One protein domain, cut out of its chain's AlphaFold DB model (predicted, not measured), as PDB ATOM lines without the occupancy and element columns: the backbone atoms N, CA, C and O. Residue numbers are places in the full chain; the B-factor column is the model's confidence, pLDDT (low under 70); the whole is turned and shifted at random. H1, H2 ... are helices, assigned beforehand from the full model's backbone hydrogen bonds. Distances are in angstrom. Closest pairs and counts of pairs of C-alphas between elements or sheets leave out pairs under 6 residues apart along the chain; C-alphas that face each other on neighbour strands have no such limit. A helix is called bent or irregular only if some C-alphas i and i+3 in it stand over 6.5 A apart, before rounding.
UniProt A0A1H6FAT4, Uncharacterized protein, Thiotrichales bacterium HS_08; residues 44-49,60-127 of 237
ATOM      1  N   LEU A  44      31.944   0.594  -8.699       83.31
ATOM      2  CA  LEU A  44      31.731   1.591  -9.748       83.31
ATOM      3  C   LEU A  44      31.444   2.987  -9.201       83.31
ATOM      4  O   LEU A  44      31.896   3.946  -9.813       83.31
ATOM      5  N   GLN A  45      30.736   3.124  -8.077       80.75
ATOM      6  CA  GLN A  45      30.441   4.444  -7.503       80.75
ATOM      7  C   GLN A  45      31.725   5.221  -7.196       80.75
ATOM      8  O   GLN A  45      31.873   6.356  -7.647       80.75
ATOM      9  N   ASN A  46      32.685   4.578  -6.526       86.06
ATOM     10  CA  ASN A  46      33.972   5.199  -6.211       86.06
ATOM     11  C   ASN A  46      34.767   5.530  -7.482       86.06
ATOM     12  O   ASN A  46      35.279   6.635  -7.621       86.06
ATOM     13  N   LEU A  47      34.822   4.609  -8.450       90.81
ATOM     14  CA  LEU A  47      35.536   4.844  -9.711       90.81
ATOM     15  C   LEU A  47      34.908   5.965 -10.552       90.81
ATOM     16  O   LEU A  47      35.622   6.671 -11.257       90.81
ATOM     17  N   VAL A  48      33.587   6.150 -10.484       89.38
ATOM     18  CA  VAL A  48      32.896   7.260 -11.159       89.38
ATOM     19  C   VAL A  48      33.239   8.596 -10.507       89.38
ATOM     20  O   VAL A  48      33.442   9.567 -11.234       89.38
ATOM     21  N   LEU A  49      33.347   8.651  -9.177       89.62
ATOM     22  CA  LEU A  49      33.808   9.858  -8.488       89.62
ATOM     23  C   LEU A  49      35.233  10.214  -8.930       89.62
ATOM     24  O   LEU A  49      35.465  11.332  -9.375       89.62
ATOM     25  N   GLY A  60      42.979  13.688 -19.441       93.19
ATOM     26  CA  GLY A  60      42.384  12.975 -20.568       93.19
ATOM     27  C   GLY A  60      42.141  11.508 -20.223       93.19
ATOM     28  O   GLY A  60      43.090  10.788 -19.944       93.19
ATOM     29  N   ILE A  61      40.880  11.063 -20.262       94.62
ATOM     30  CA  ILE A  61      40.510   9.684 -19.913       94.62
ATOM     31  C   ILE A  61      40.248   8.852 -21.171       94.62
ATOM     32  O   ILE A  61      39.346   9.163 -21.950       94.62
ATOM     33  N   SER A  62      40.999   7.766 -21.335       94.06
ATOM     34  CA  SER A  62      40.997   6.853 -22.484       94.06
ATOM     35  C   SER A  62      39.959   5.723 -22.391       94.06
ATOM     36  O   SER A  62      39.908   4.838 -23.246       94.06
ATOM     37  N   PHE A  63      39.102   5.742 -21.367       94.62
ATOM     38  CA  PHE A  63      38.062   4.736 -21.169       94.62
ATOM     39  C   PHE A  63      37.027   4.715 -22.312       94.62
ATOM     40  O   PHE A  63      36.395   5.727 -22.624       94.62
ATOM     41  N   ASP A  64      36.780   3.529 -22.883       91.38
ATOM     42  CA  ASP A  64      35.771   3.326 -23.929       91.38
ATOM     43  C   ASP A  64      34.340   3.455 -23.377       91.38
ATOM     44  O   ASP A  64      33.746   2.522 -22.827       91.38
ATOM     45  N   THR A  65      33.752   4.632 -23.576       88.19
ATOM     46  CA  THR A  65      32.371   4.924 -23.170       88.19
ATOM     47  C   THR A  65      31.325   4.095 -23.925       88.19
ATOM     48  O   THR A  65      30.214   3.909 -23.408       88.19
ATOM     49  N   ASN A  66      31.654   3.518 -25.089       90.31
ATOM     50  CA  ASN A  66      30.736   2.636 -25.814       90.31
ATOM     51  C   ASN A  66      30.495   1.335 -25.043       90.31
ATOM     52  O   ASN A  66      29.362   0.849 -25.002       90.31
ATOM     53  N   PHE A  67      31.520   0.814 -24.360       89.06
ATOM     54  CA  PHE A  67      31.394  -0.361 -23.498       89.06
ATOM     55  C   PHE A  67      30.370  -0.134 -22.372       89.06
ATOM     56  O   PHE A  67      29.474  -0.957 -22.166       89.06
ATOM     57  N   ALA A  68      30.432   1.015 -21.690       86.69
ATOM     58  CA  ALA A  68      29.453   1.382 -20.661       86.69
ATOM     59  C   ALA A  68      28.047   1.612 -21.247       86.69
ATOM     60  O   ALA A  68      27.045   1.159 -20.685       86.69
ATOM     61  N   THR A  69      27.970   2.260 -22.412       86.88
ATOM     62  CA  THR A  69      26.706   2.524 -23.116       86.88
ATOM     63  C   THR A  69      25.999   1.227 -23.516       86.88
ATOM     64  O   THR A  69      24.788   1.090 -23.319       86.88
ATOM     65  N   ALA A  70      26.740   0.229 -24.006       88.56
ATOM     66  CA  ALA A  70      26.194  -1.081 -24.351       88.56
ATOM     67  C   ALA A  70      25.548  -1.773 -23.136       88.56
ATOM     68  O   ALA A  70      24.424  -2.275 -23.237       88.56
ATOM     69  N   ILE A  71      26.206  -1.729 -21.972       85.50
ATOM     70  CA  ILE A  71      25.669  -2.274 -20.714       85.50
ATOM     71  C   ILE A  71      24.396  -1.523 -20.302       85.50
ATOM     72  O   ILE A  71      23.397  -2.154 -19.950       85.50
ATOM     73  N   GLN A  72      24.382  -0.189 -20.408       82.06
ATOM     74  CA  GLN A  72      23.205   0.624 -20.090       82.06
ATOM     75  C   GLN A  72      22.002   0.273 -20.983       82.06
ATOM     76  O   GLN A  72      20.871   0.169 -20.495       82.06
ATOM     77  N   ILE A  73      22.226   0.052 -22.282       86.38
ATOM     78  CA  ILE A  73      21.181  -0.376 -23.222       86.38
ATOM     79  C   ILE A  73      20.615  -1.743 -22.811       86.38
ATOM     80  O   ILE A  73      19.392  -1.915 -22.791       86.38
ATOM     81  N   GLN A  74      21.471  -2.704 -22.450       85.12
ATOM     82  CA  GLN A  74      21.023  -4.025 -21.993       85.12
ATOM     83  C   GLN A  74      20.257  -3.944 -20.669       85.12
ATOM     84  O   GLN A  74      19.187  -4.541 -20.555       85.12
ATOM     85  N   LEU A  75      20.716  -3.131 -19.714       83.88
ATOM     86  CA  LEU A  75      20.018  -2.905 -18.447       83.88
ATOM     87  C   LEU A  75      18.596  -2.371 -18.668       83.88
ATOM     88  O   LEU A  75      17.648  -2.854 -18.048       83.88
ATOM     89  N   ARG A  76      18.412  -1.419 -19.593       83.25
ATOM     90  CA  ARG A  76      17.074  -0.907 -19.948       83.25
ATOM     91  C   ARG A  76      16.179  -2.006 -20.526       83.25
ATOM     92  O   ARG A  76      14.996  -2.059 -20.191       83.25
ATOM     93  N   LYS A  77      16.724  -2.890 -21.373       85.00
ATOM     94  CA  LYS A  77      15.986  -4.040 -21.930       85.00
ATOM     95  C   LYS A  77      15.585  -5.033 -20.837       85.00
ATOM     96  O   LYS A  77      14.439  -5.476 -20.827       85.00
ATOM     97  N   ILE A  78      16.495  -5.338 -19.912       81.12
ATOM     98  CA  ILE A  78      16.239  -6.226 -18.769       81.12
ATOM     99  C   ILE A  78      15.157  -5.631 -17.869       81.12
ATOM    100  O   ILE A  78      14.182  -6.313 -17.585       81.12
ATOM    101  N   LYS A  79      15.261  -4.346 -17.503       77.75
ATOM    102  CA  LYS A  79      14.261  -3.659 -16.668       77.75
ATOM    103  C   LYS A  79      12.855  -3.731 -17.273       77.75
ATOM    104  O   LYS A  79      11.907  -4.021 -16.554       77.75
ATOM    105  N   LYS A  80      12.722  -3.501 -18.585       82.38
ATOM    106  CA  LYS A  80      11.429  -3.599 -19.286       82.38
ATOM    107  C   LYS A  80      10.851  -5.015 -19.255       82.38
ATOM    108  O   LYS A  80       9.660  -5.179 -19.038       82.38
ATOM    109  N   ARG A  81      11.679  -6.037 -19.480       79.31
ATOM    110  CA  ARG A  81      11.223  -7.435 -19.488       79.31
ATOM    111  C   ARG A  81      10.907  -7.953 -18.084       79.31
ATOM    112  O   ARG A  81       9.924  -8.659 -17.921       79.31
ATOM    113  N   TYR A  82      11.669  -7.527 -17.079       75.88
ATOM    114  CA  TYR A  82      11.429  -7.865 -15.677       75.88
ATOM    115  C   TYR A  82      10.049  -7.408 -15.182       75.88
ATOM    116  O   TYR A  82       9.427  -8.103 -14.391       75.88
ATOM    117  N   GLN A  83       9.541  -6.271 -15.674       74.31
ATOM    118  CA  GLN A  83       8.187  -5.804 -15.344       74.31
ATOM    119  C   GLN A  83       7.086  -6.761 -15.824       74.31
ATOM    120  O   GLN A  83       6.022  -6.801 -15.218       74.31
ATOM    121  N   ALA A  84       7.332  -7.502 -16.908       79.81
ATOM    122  CA  ALA A  84       6.387  -8.469 -17.460       79.81
ATOM    123  C   ALA A  84       6.592  -9.881 -16.888       79.81
ATOM    124  O   ALA A  84       5.624 -10.610 -16.706       79.81
ATOM    125  N   ASP A  85       7.839 -10.261 -16.602       78.75
ATOM    126  CA  ASP A  85       8.203 -11.567 -16.051       78.75
ATOM    127  C   ASP A  85       9.407 -11.434 -15.100       78.75
ATOM    128  O   ASP A  85      10.556 -11.431 -15.553       78.75
ATOM    129  N   PRO A  86       9.187 -11.345 -13.776       70.50
ATOM    130  CA  PRO A  86      10.274 -11.279 -12.802       70.50
ATOM    131  C   PRO A  86      11.193 -12.514 -12.785       70.50
ATOM    132  O   PRO A  86      12.375 -12.402 -12.436       70.50
ATOM    133  N   GLY A  87      10.689 -13.684 -13.199       71.00
ATOM    134  CA  GLY A  87      11.436 -14.945 -13.238       71.00
ATOM    135  C   GLY A  87      12.562 -14.954 -14.274       71.00
ATOM    136  O   GLY A  87      13.519 -15.725 -14.148       71.00
ATOM    137  N   MET A  88      12.530 -14.035 -15.249       76.44
ATOM    138  CA  MET A  88      13.531 -13.948 -16.316       76.44
ATOM    139  C   MET A  88      14.971 -13.734 -15.815       76.44
ATOM    140  O   MET A  88      15.922 -14.070 -16.522       76.44
ATOM    141  N   ILE A  89      15.148 -13.138 -14.626       68.62
ATOM    142  CA  ILE A  89      16.469 -12.852 -14.033       68.62
ATOM    143  C   ILE A  89      17.098 -14.129 -13.461       68.62
ATOM    144  O   ILE A  89      18.326 -14.265 -13.393       68.62
ATOM    145  N   LEU A  90      16.250 -15.080 -13.075       66.88
ATOM    146  CA  LEU A  90      16.652 -16.365 -12.520       66.88
ATOM    147  C   LEU A  90      16.887 -17.416 -13.596       66.88
ATOM    148  O   LEU A  90      17.604 -18.384 -13.343       66.88
ATOM    149  N   ALA A  91      16.330 -17.217 -14.793       65.56
ATOM    150  CA  ALA A  91      16.603 -18.075 -15.928       65.56
ATOM    151  C   ALA A  91      18.120 -18.132 -16.171       65.56
ATOM    152  O   ALA A  91      18.768 -17.120 -16.458       65.56
ATOM    153  N   THR A  92      18.696 -19.331 -16.085       60.53
ATOM    154  CA  THR A  92      20.081 -19.662 -16.458       60.53
ATOM    155  C   THR A  92      20.256 -19.621 -17.977       60.53
ATOM    156  O   THR A  92      20.795 -20.530 -18.605       60.53
ATOM    157  N   ASN A  93      19.780 -18.550 -18.611       66.88
ATOM    158  CA  ASN A  93      19.985 -18.345 -20.029       66.88
ATOM    159  C   ASN A  93      21.415 -17.806 -20.232       66.88
ATOM    160  O   ASN A  93      21.836 -16.815 -19.622       66.88
ATOM    161  N   LYS A  94      22.190 -18.496 -21.079       70.75
ATOM    162  CA  LYS A  94      23.582 -18.132 -21.398       70.75
ATOM    163  C   LYS A  94      23.686 -16.720 -21.991       70.75
ATOM    164  O   LYS A  94      24.693 -16.046 -21.813       70.75
ATOM    165  N   THR A  95      22.625 -16.251 -22.643       76.06
ATOM    166  CA  THR A  95      22.540 -14.936 -23.284       76.06
ATOM    167  C   THR A  95      22.625 -13.780 -22.280       76.06
ATOM    168  O   THR A  95      23.331 -12.812 -22.531       76.06
ATOM    169  N   LEU A  96      21.955 -13.865 -21.130       76.00
ATOM    170  CA  LEU A  96      21.945 -12.856 -20.067       76.00
ATOM    171  C   LEU A  96      23.269 -12.878 -19.298       76.00
ATOM    172  O   LEU A  96      23.798 -11.821 -18.959       76.00
ATOM    173  N   GLY A  97      23.823 -14.077 -19.083       77.94
ATOM    174  CA  GLY A  97      25.180 -14.260 -18.565       77.94
ATOM    175  C   GLY A  97      26.207 -13.503 -19.405       77.94
ATOM    176  O   GLY A  97      26.837 -12.566 -18.919       77.94
ATOM    177  N   ASN A  98      26.298 -13.848 -20.690       82.25
ATOM    178  CA  ASN A  98      27.338 -13.332 -21.578       82.25
ATOM    179  C   ASN A  98      27.127 -11.867 -21.986       82.25
ATOM    180  O   ASN A  98      28.098 -11.127 -22.106       82.25
ATOM    181  N   ASN A  99      25.881 -11.429 -22.197       84.00
ATOM    182  CA  ASN A  99      25.612 -10.096 -22.751       84.00
ATOM    183  C   ASN A  99      25.390  -9.018 -21.686       84.00
ATOM    184  O   ASN A  99      25.331  -7.839 -22.033       84.00
ATOM    185  N   PHE A 100      25.229  -9.394 -20.414       84.06
ATOM    186  CA  PHE A 100      24.985  -8.431 -19.343       84.06
ATOM    187  C   PHE A 100      25.837  -8.689 -18.105       84.06
ATOM    188  O   PHE A 100      26.630  -7.821 -17.747       84.06
ATOM    189  N   TRP A 101      25.724  -9.863 -17.477       83.00
ATOM    190  CA  TRP A 101      26.410 -10.118 -16.206       83.00
ATOM    191  C   TRP A 101      27.932 -10.082 -16.343       83.00
ATOM    192  O   TRP A 101      28.595  -9.380 -15.582       83.00
ATOM    193  N   THR A 102      28.488 -10.762 -17.346       87.88
ATOM    194  CA  THR A 102      29.935 -10.758 -17.594       87.88
ATOM    195  C   THR A 102      30.461  -9.349 -17.922       87.88
ATOM    196  O   THR A 102      31.393  -8.906 -17.247       87.88
ATOM    197  N   PRO A 103      29.873  -8.581 -18.865       89.81
ATOM    198  CA  PRO A 103      30.264  -7.188 -19.092       89.81
ATOM    199  C   PRO A 103      30.148  -6.296 -17.850       89.81
ATOM    200  O   PRO A 103      31.050  -5.500 -17.590       89.81
ATOM    201  N   LEU A 104      29.082  -6.444 -17.054       85.69
ATOM    202  CA  LEU A 104      28.882  -5.679 -15.820       85.69
ATOM    203  C   LEU A 104      29.988  -5.956 -14.792       85.69
ATOM    204  O   LEU A 104      30.500  -5.025 -14.176       85.69
ATOM    205  N   GLN A 105      30.401  -7.217 -14.646       87.06
ATOM    206  CA  GLN A 105      31.514  -7.606 -13.772       87.06
ATOM    207  C   GLN A 105      32.872  -7.087 -14.273       87.06
ATOM    208  O   GLN A 105      33.764  -6.803 -13.471       87.06
ATOM    209  N   GLN A 106      33.047  -6.954 -15.590       91.62
ATOM    210  CA  GLN A 106      34.277  -6.432 -16.196       91.62
ATOM    211  C   GLN A 106      34.373  -4.904 -16.155       91.62
ATOM    212  O   GLN A 106      35.482  -4.372 -16.168       91.62
ATOM    213  N   LEU A 107      33.240  -4.200 -16.106       90.44
ATOM    214  CA  LEU A 107      33.184  -2.743 -16.174       90.44
ATOM    215  C   LEU A 107      34.070  -2.040 -15.131       90.44
ATOM    216  O   LEU A 107      34.901  -1.239 -15.558       90.44
ATOM    217  N   PRO A 108      33.995  -2.347 -13.818       90.69
ATOM    218  CA  PRO A 108      34.872  -1.694 -12.851       90.69
ATOM    219  C   PRO A 108      36.354  -1.983 -13.106       90.69
ATOM    220  O   PRO A 108      37.163  -1.073 -12.988       90.69
ATOM    221  N   LYS A 109      36.716  -3.201 -13.534       93.44
ATOM    222  CA  LYS A 109      38.114  -3.544 -13.849       93.44
ATOM    223  C   LYS A 109      38.648  -2.730 -15.028       93.44
ATOM    224  O   LYS A 109      39.749  -2.198 -14.960       93.44
ATOM    225  N   LYS A 110      37.863  -2.624 -16.105       94.81
ATOM    226  CA  LYS A 110      38.243  -1.844 -17.291       94.81
ATOM    227  C   LYS A 110      38.329  -0.351 -16.990       94.81
ATOM    228  O   LYS A 110      39.251   0.301 -17.465       94.81
ATOM    229  N   LEU A 111      37.379   0.174 -16.214       94.62
ATOM    230  CA  LEU A 111      37.388   1.575 -15.809       94.62
ATOM    231  C   LEU A 111      38.597   1.875 -14.921       94.62
ATOM    232  O   LEU A 111      39.331   2.807 -15.218       94.62
ATOM    233  N   GLN A 112      38.848   1.056 -13.899       95.56
ATOM    234  CA  GLN A 112      40.005   1.206 -13.019       95.56
ATOM    235  C   GLN A 112      41.324   1.196 -13.802       95.56
ATOM    236  O   GLN A 112      42.109   2.122 -13.651       95.56
ATOM    237  N   ALA A 113      41.533   0.217 -14.688       95.81
ATOM    238  CA  ALA A 113      42.757   0.134 -15.485       95.81
ATOM    239  C   ALA A 113      42.966   1.358 -16.396       95.81
ATOM    240  O   ALA A 113      44.095   1.811 -16.569       95.81
ATOM    241  N   ALA A 114      41.888   1.905 -16.974       96.69
ATOM    242  CA  ALA A 114      41.968   3.137 -17.757       96.69
ATOM    243  C   ALA A 114      42.352   4.330 -16.870       96.69
ATOM    244  O   ALA A 114      43.308   5.032 -17.179       96.69
ATOM    245  N   LEU A 115      41.674   4.505 -15.729       96.62
ATOM    246  CA  LEU A 115      41.966   5.585 -14.785       96.62
ATOM    247  C   LEU A 115      43.409   5.521 -14.264       96.62
ATOM    248  O   LEU A 115      44.063   6.553 -14.199       96.62
ATOM    249  N   GLU A 116      43.911   4.333 -13.910       96.81
ATOM    250  CA  GLU A 116      45.282   4.143 -13.411       96.81
ATOM    251  C   GLU A 116      46.312   4.523 -14.474       96.81
ATOM    252  O   GLU A 116      47.252   5.267 -14.198       96.81
ATOM    253  N   LYS A 117      46.102   4.056 -15.709       96.62
ATOM    254  CA  LYS A 117      46.964   4.385 -16.845       96.62
ATOM    255  C   LYS A 117      46.977   5.887 -17.127       96.62
ATOM    256  O   LYS A 117      48.049   6.465 -17.315       96.62
ATOM    257  N   ASP A 118      45.803   6.504 -17.196       97.31
ATOM    258  CA  ASP A 118      45.667   7.914 -17.561       97.31
ATOM    259  C   ASP A 118      46.183   8.829 -16.443       97.31
ATOM    260  O   ASP A 118      46.842   9.829 -16.725       97.31
ATOM    261  N   TRP A 119      45.968   8.454 -15.177       97.31
ATOM    262  CA  TRP A 119      46.556   9.138 -14.025       97.31
ATOM    263  C   TRP A 119      48.078   9.069 -14.052       97.31
ATOM    264  O   TRP A 119      48.731  10.107 -14.006       97.31
ATOM    265  N   ASN A 120      48.653   7.873 -14.195       96.44
ATOM    266  CA  ASN A 120      50.101   7.713 -14.281       96.44
ATOM    267  C   ASN A 120      50.688   8.542 -15.435       96.44
ATOM    268  O   ASN A 120      51.636   9.294 -15.227       96.44
ATOM    269  N   SER A 121      50.056   8.489 -16.612       95.62
ATOM    270  CA  SER A 121      50.470   9.278 -17.780       95.62
ATOM    271  C   SER A 121      50.414  10.784 -17.506       95.62
ATOM    272  O   SER A 121      51.333  11.512 -17.882       95.62
ATOM    273  N   TYR A 122      49.368  11.258 -16.822       96.44
ATOM    274  CA  TYR A 122      49.248  12.654 -16.406       96.44
ATOM    275  C   TYR A 122      50.374  13.062 -15.453       96.44
ATOM    276  O   TYR A 122      51.064  14.041 -15.735       96.44
ATOM    277  N   VAL A 123      50.611  12.293 -14.383       95.56
ATOM    278  CA  VAL A 123      51.682  12.581 -13.417       95.56
ATOM    279  C   VAL A 123      53.040  12.644 -14.119       95.56
ATOM    280  O   VAL A 123      53.768  13.621 -13.961       95.56
ATOM    281  N   THR A 124      53.357  11.660 -14.962       92.44
ATOM    282  CA  THR A 124      54.606  11.643 -15.737       92.44
ATOM    283  C   THR A 124      54.726  12.841 -16.681       92.44
ATOM    284  O   THR A 124      55.826  13.355 -16.860       92.44
ATOM    285  N   SER A 125      53.619  13.314 -17.265       93.19
ATOM    286  CA  SER A 125      53.639  14.445 -18.204       93.19
ATOM    287  C   SER A 125      53.935  15.798 -17.553       93.19
ATOM    288  O   SER A 125      54.455  16.687 -18.222       93.19
ATOM    289  N   ILE A 126      53.609  15.959 -16.266       93.50
ATOM    290  CA  ILE A 126      53.818  17.220 -15.542       93.50
ATOM    291  C   ILE A 126      55.066  17.205 -14.659       93.50
ATOM    292  O   ILE A 126      55.533  18.265 -14.242       93.50
ATOM    293  N   LEU A 127      55.606  16.022 -14.354       91.81
ATOM    294  CA  LEU A 127      56.850  15.919 -13.610       91.81
ATOM    295  C   LEU A 127      58.032  16.383 -14.467       91.81
ATOM    296  O   LEU A 127      58.143  15.985 -15.630       91.81
TER     297      LEU A 127
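This is residues 44 to 49 and 60 to 127 of the 237 residues of an uncharacterized protein of Thiotrichales bacterium HS_08 (UniProt A0A1H6FAT4). A long bent helix, H4, runs along most of a loose rod, and H2, running the opposite way to its first arm, H4a, crosses that arm at a steep tilt of 51 degrees. H3 sits in the turn between H2 and H4 at one end of the rod, residues 90 to 95 stick out there, and the small H1 packs on the first residues of the second arm, H4b. The printed part has 74 residues with four named helices, in the order H1, H2, H3, H4, and no named strand; the class is all helix. The whole is loose, with a radius of gyration of the C-alphas of 16.3 A, and spans 56 by 19 by 19 A.

H1 is residues 44 to 49, 8.6 A from first to last C-alpha, and its C-alpha 44 is at (31.731, 1.591, -9.748). H2 is residues 65 to 82, 25.7 A long, beginning at C-alpha 65 at (32.371, 4.924, -23.170). H3 is residues 86 to 89, 6.5 A long; it is irregular, but only just, with C-alphas 86 and 89 6.51 A apart. H4, residues 94 to 126, was assigned as one helix by its hydrogen bonds but is bent: C-alphas 105 and 108 are 6.9 A apart. Its arm H4a is residues 94 to 105, 15.2 A long and itself irregular, with C-alphas 99 and 102 6.8 A apart. Its arm H4b is residues 108 to 126, 26.9 A long, ending at C-alpha 126 at (53.818, 17.220, -15.542).

H1 touches H4b at residues 108 to 112 alone; the closest C-alphas are those of Leu 44 and Pro 108, 5.5 A apart. H1 and H4b run the same way at a shallow tilt of 26 degrees. H2 touches H4a, with residues 71 to 75 of H2 alone and residues 99 to 104 of H4a alone, and the closest C-alphas are those of Ile 71 and Phe 100, 6.3 A apart. They run opposite ways at a steep tilt of 51 degrees. H2 and H4b are near each other, with 6 pairs of C-alphas within 10 A. H2 and H3 only just touch, and only at the corner, with 3 pairs of C-alphas within 8 A; the closest are those of Tyr 82 and Met 88, 6.5 A apart. H3 and H4a are apart, but only just, at 8.1 A. The arms H4a and H4b stand at a shallow tilt of 33 degrees, only just short of steep. In H1, H2 and H4b every O i to N i+4 pair is within hydrogen-bond range, in H4a 6 of 8 are, and H3 is too short for such a pair.

The two C-alphas farthest apart are those of Ala 84 and Leu 127, at 56.2 A. Residues 50 to 59 are not printed, and C-alphas 49 and 60 are 15.1 A apart across this cut, which lies between H1 and H2. The links from H2 to H3 and from H3 to H4 are tight. The mean pLDDT of the printed part is 85.8, and residues 89 to 93 are under 70.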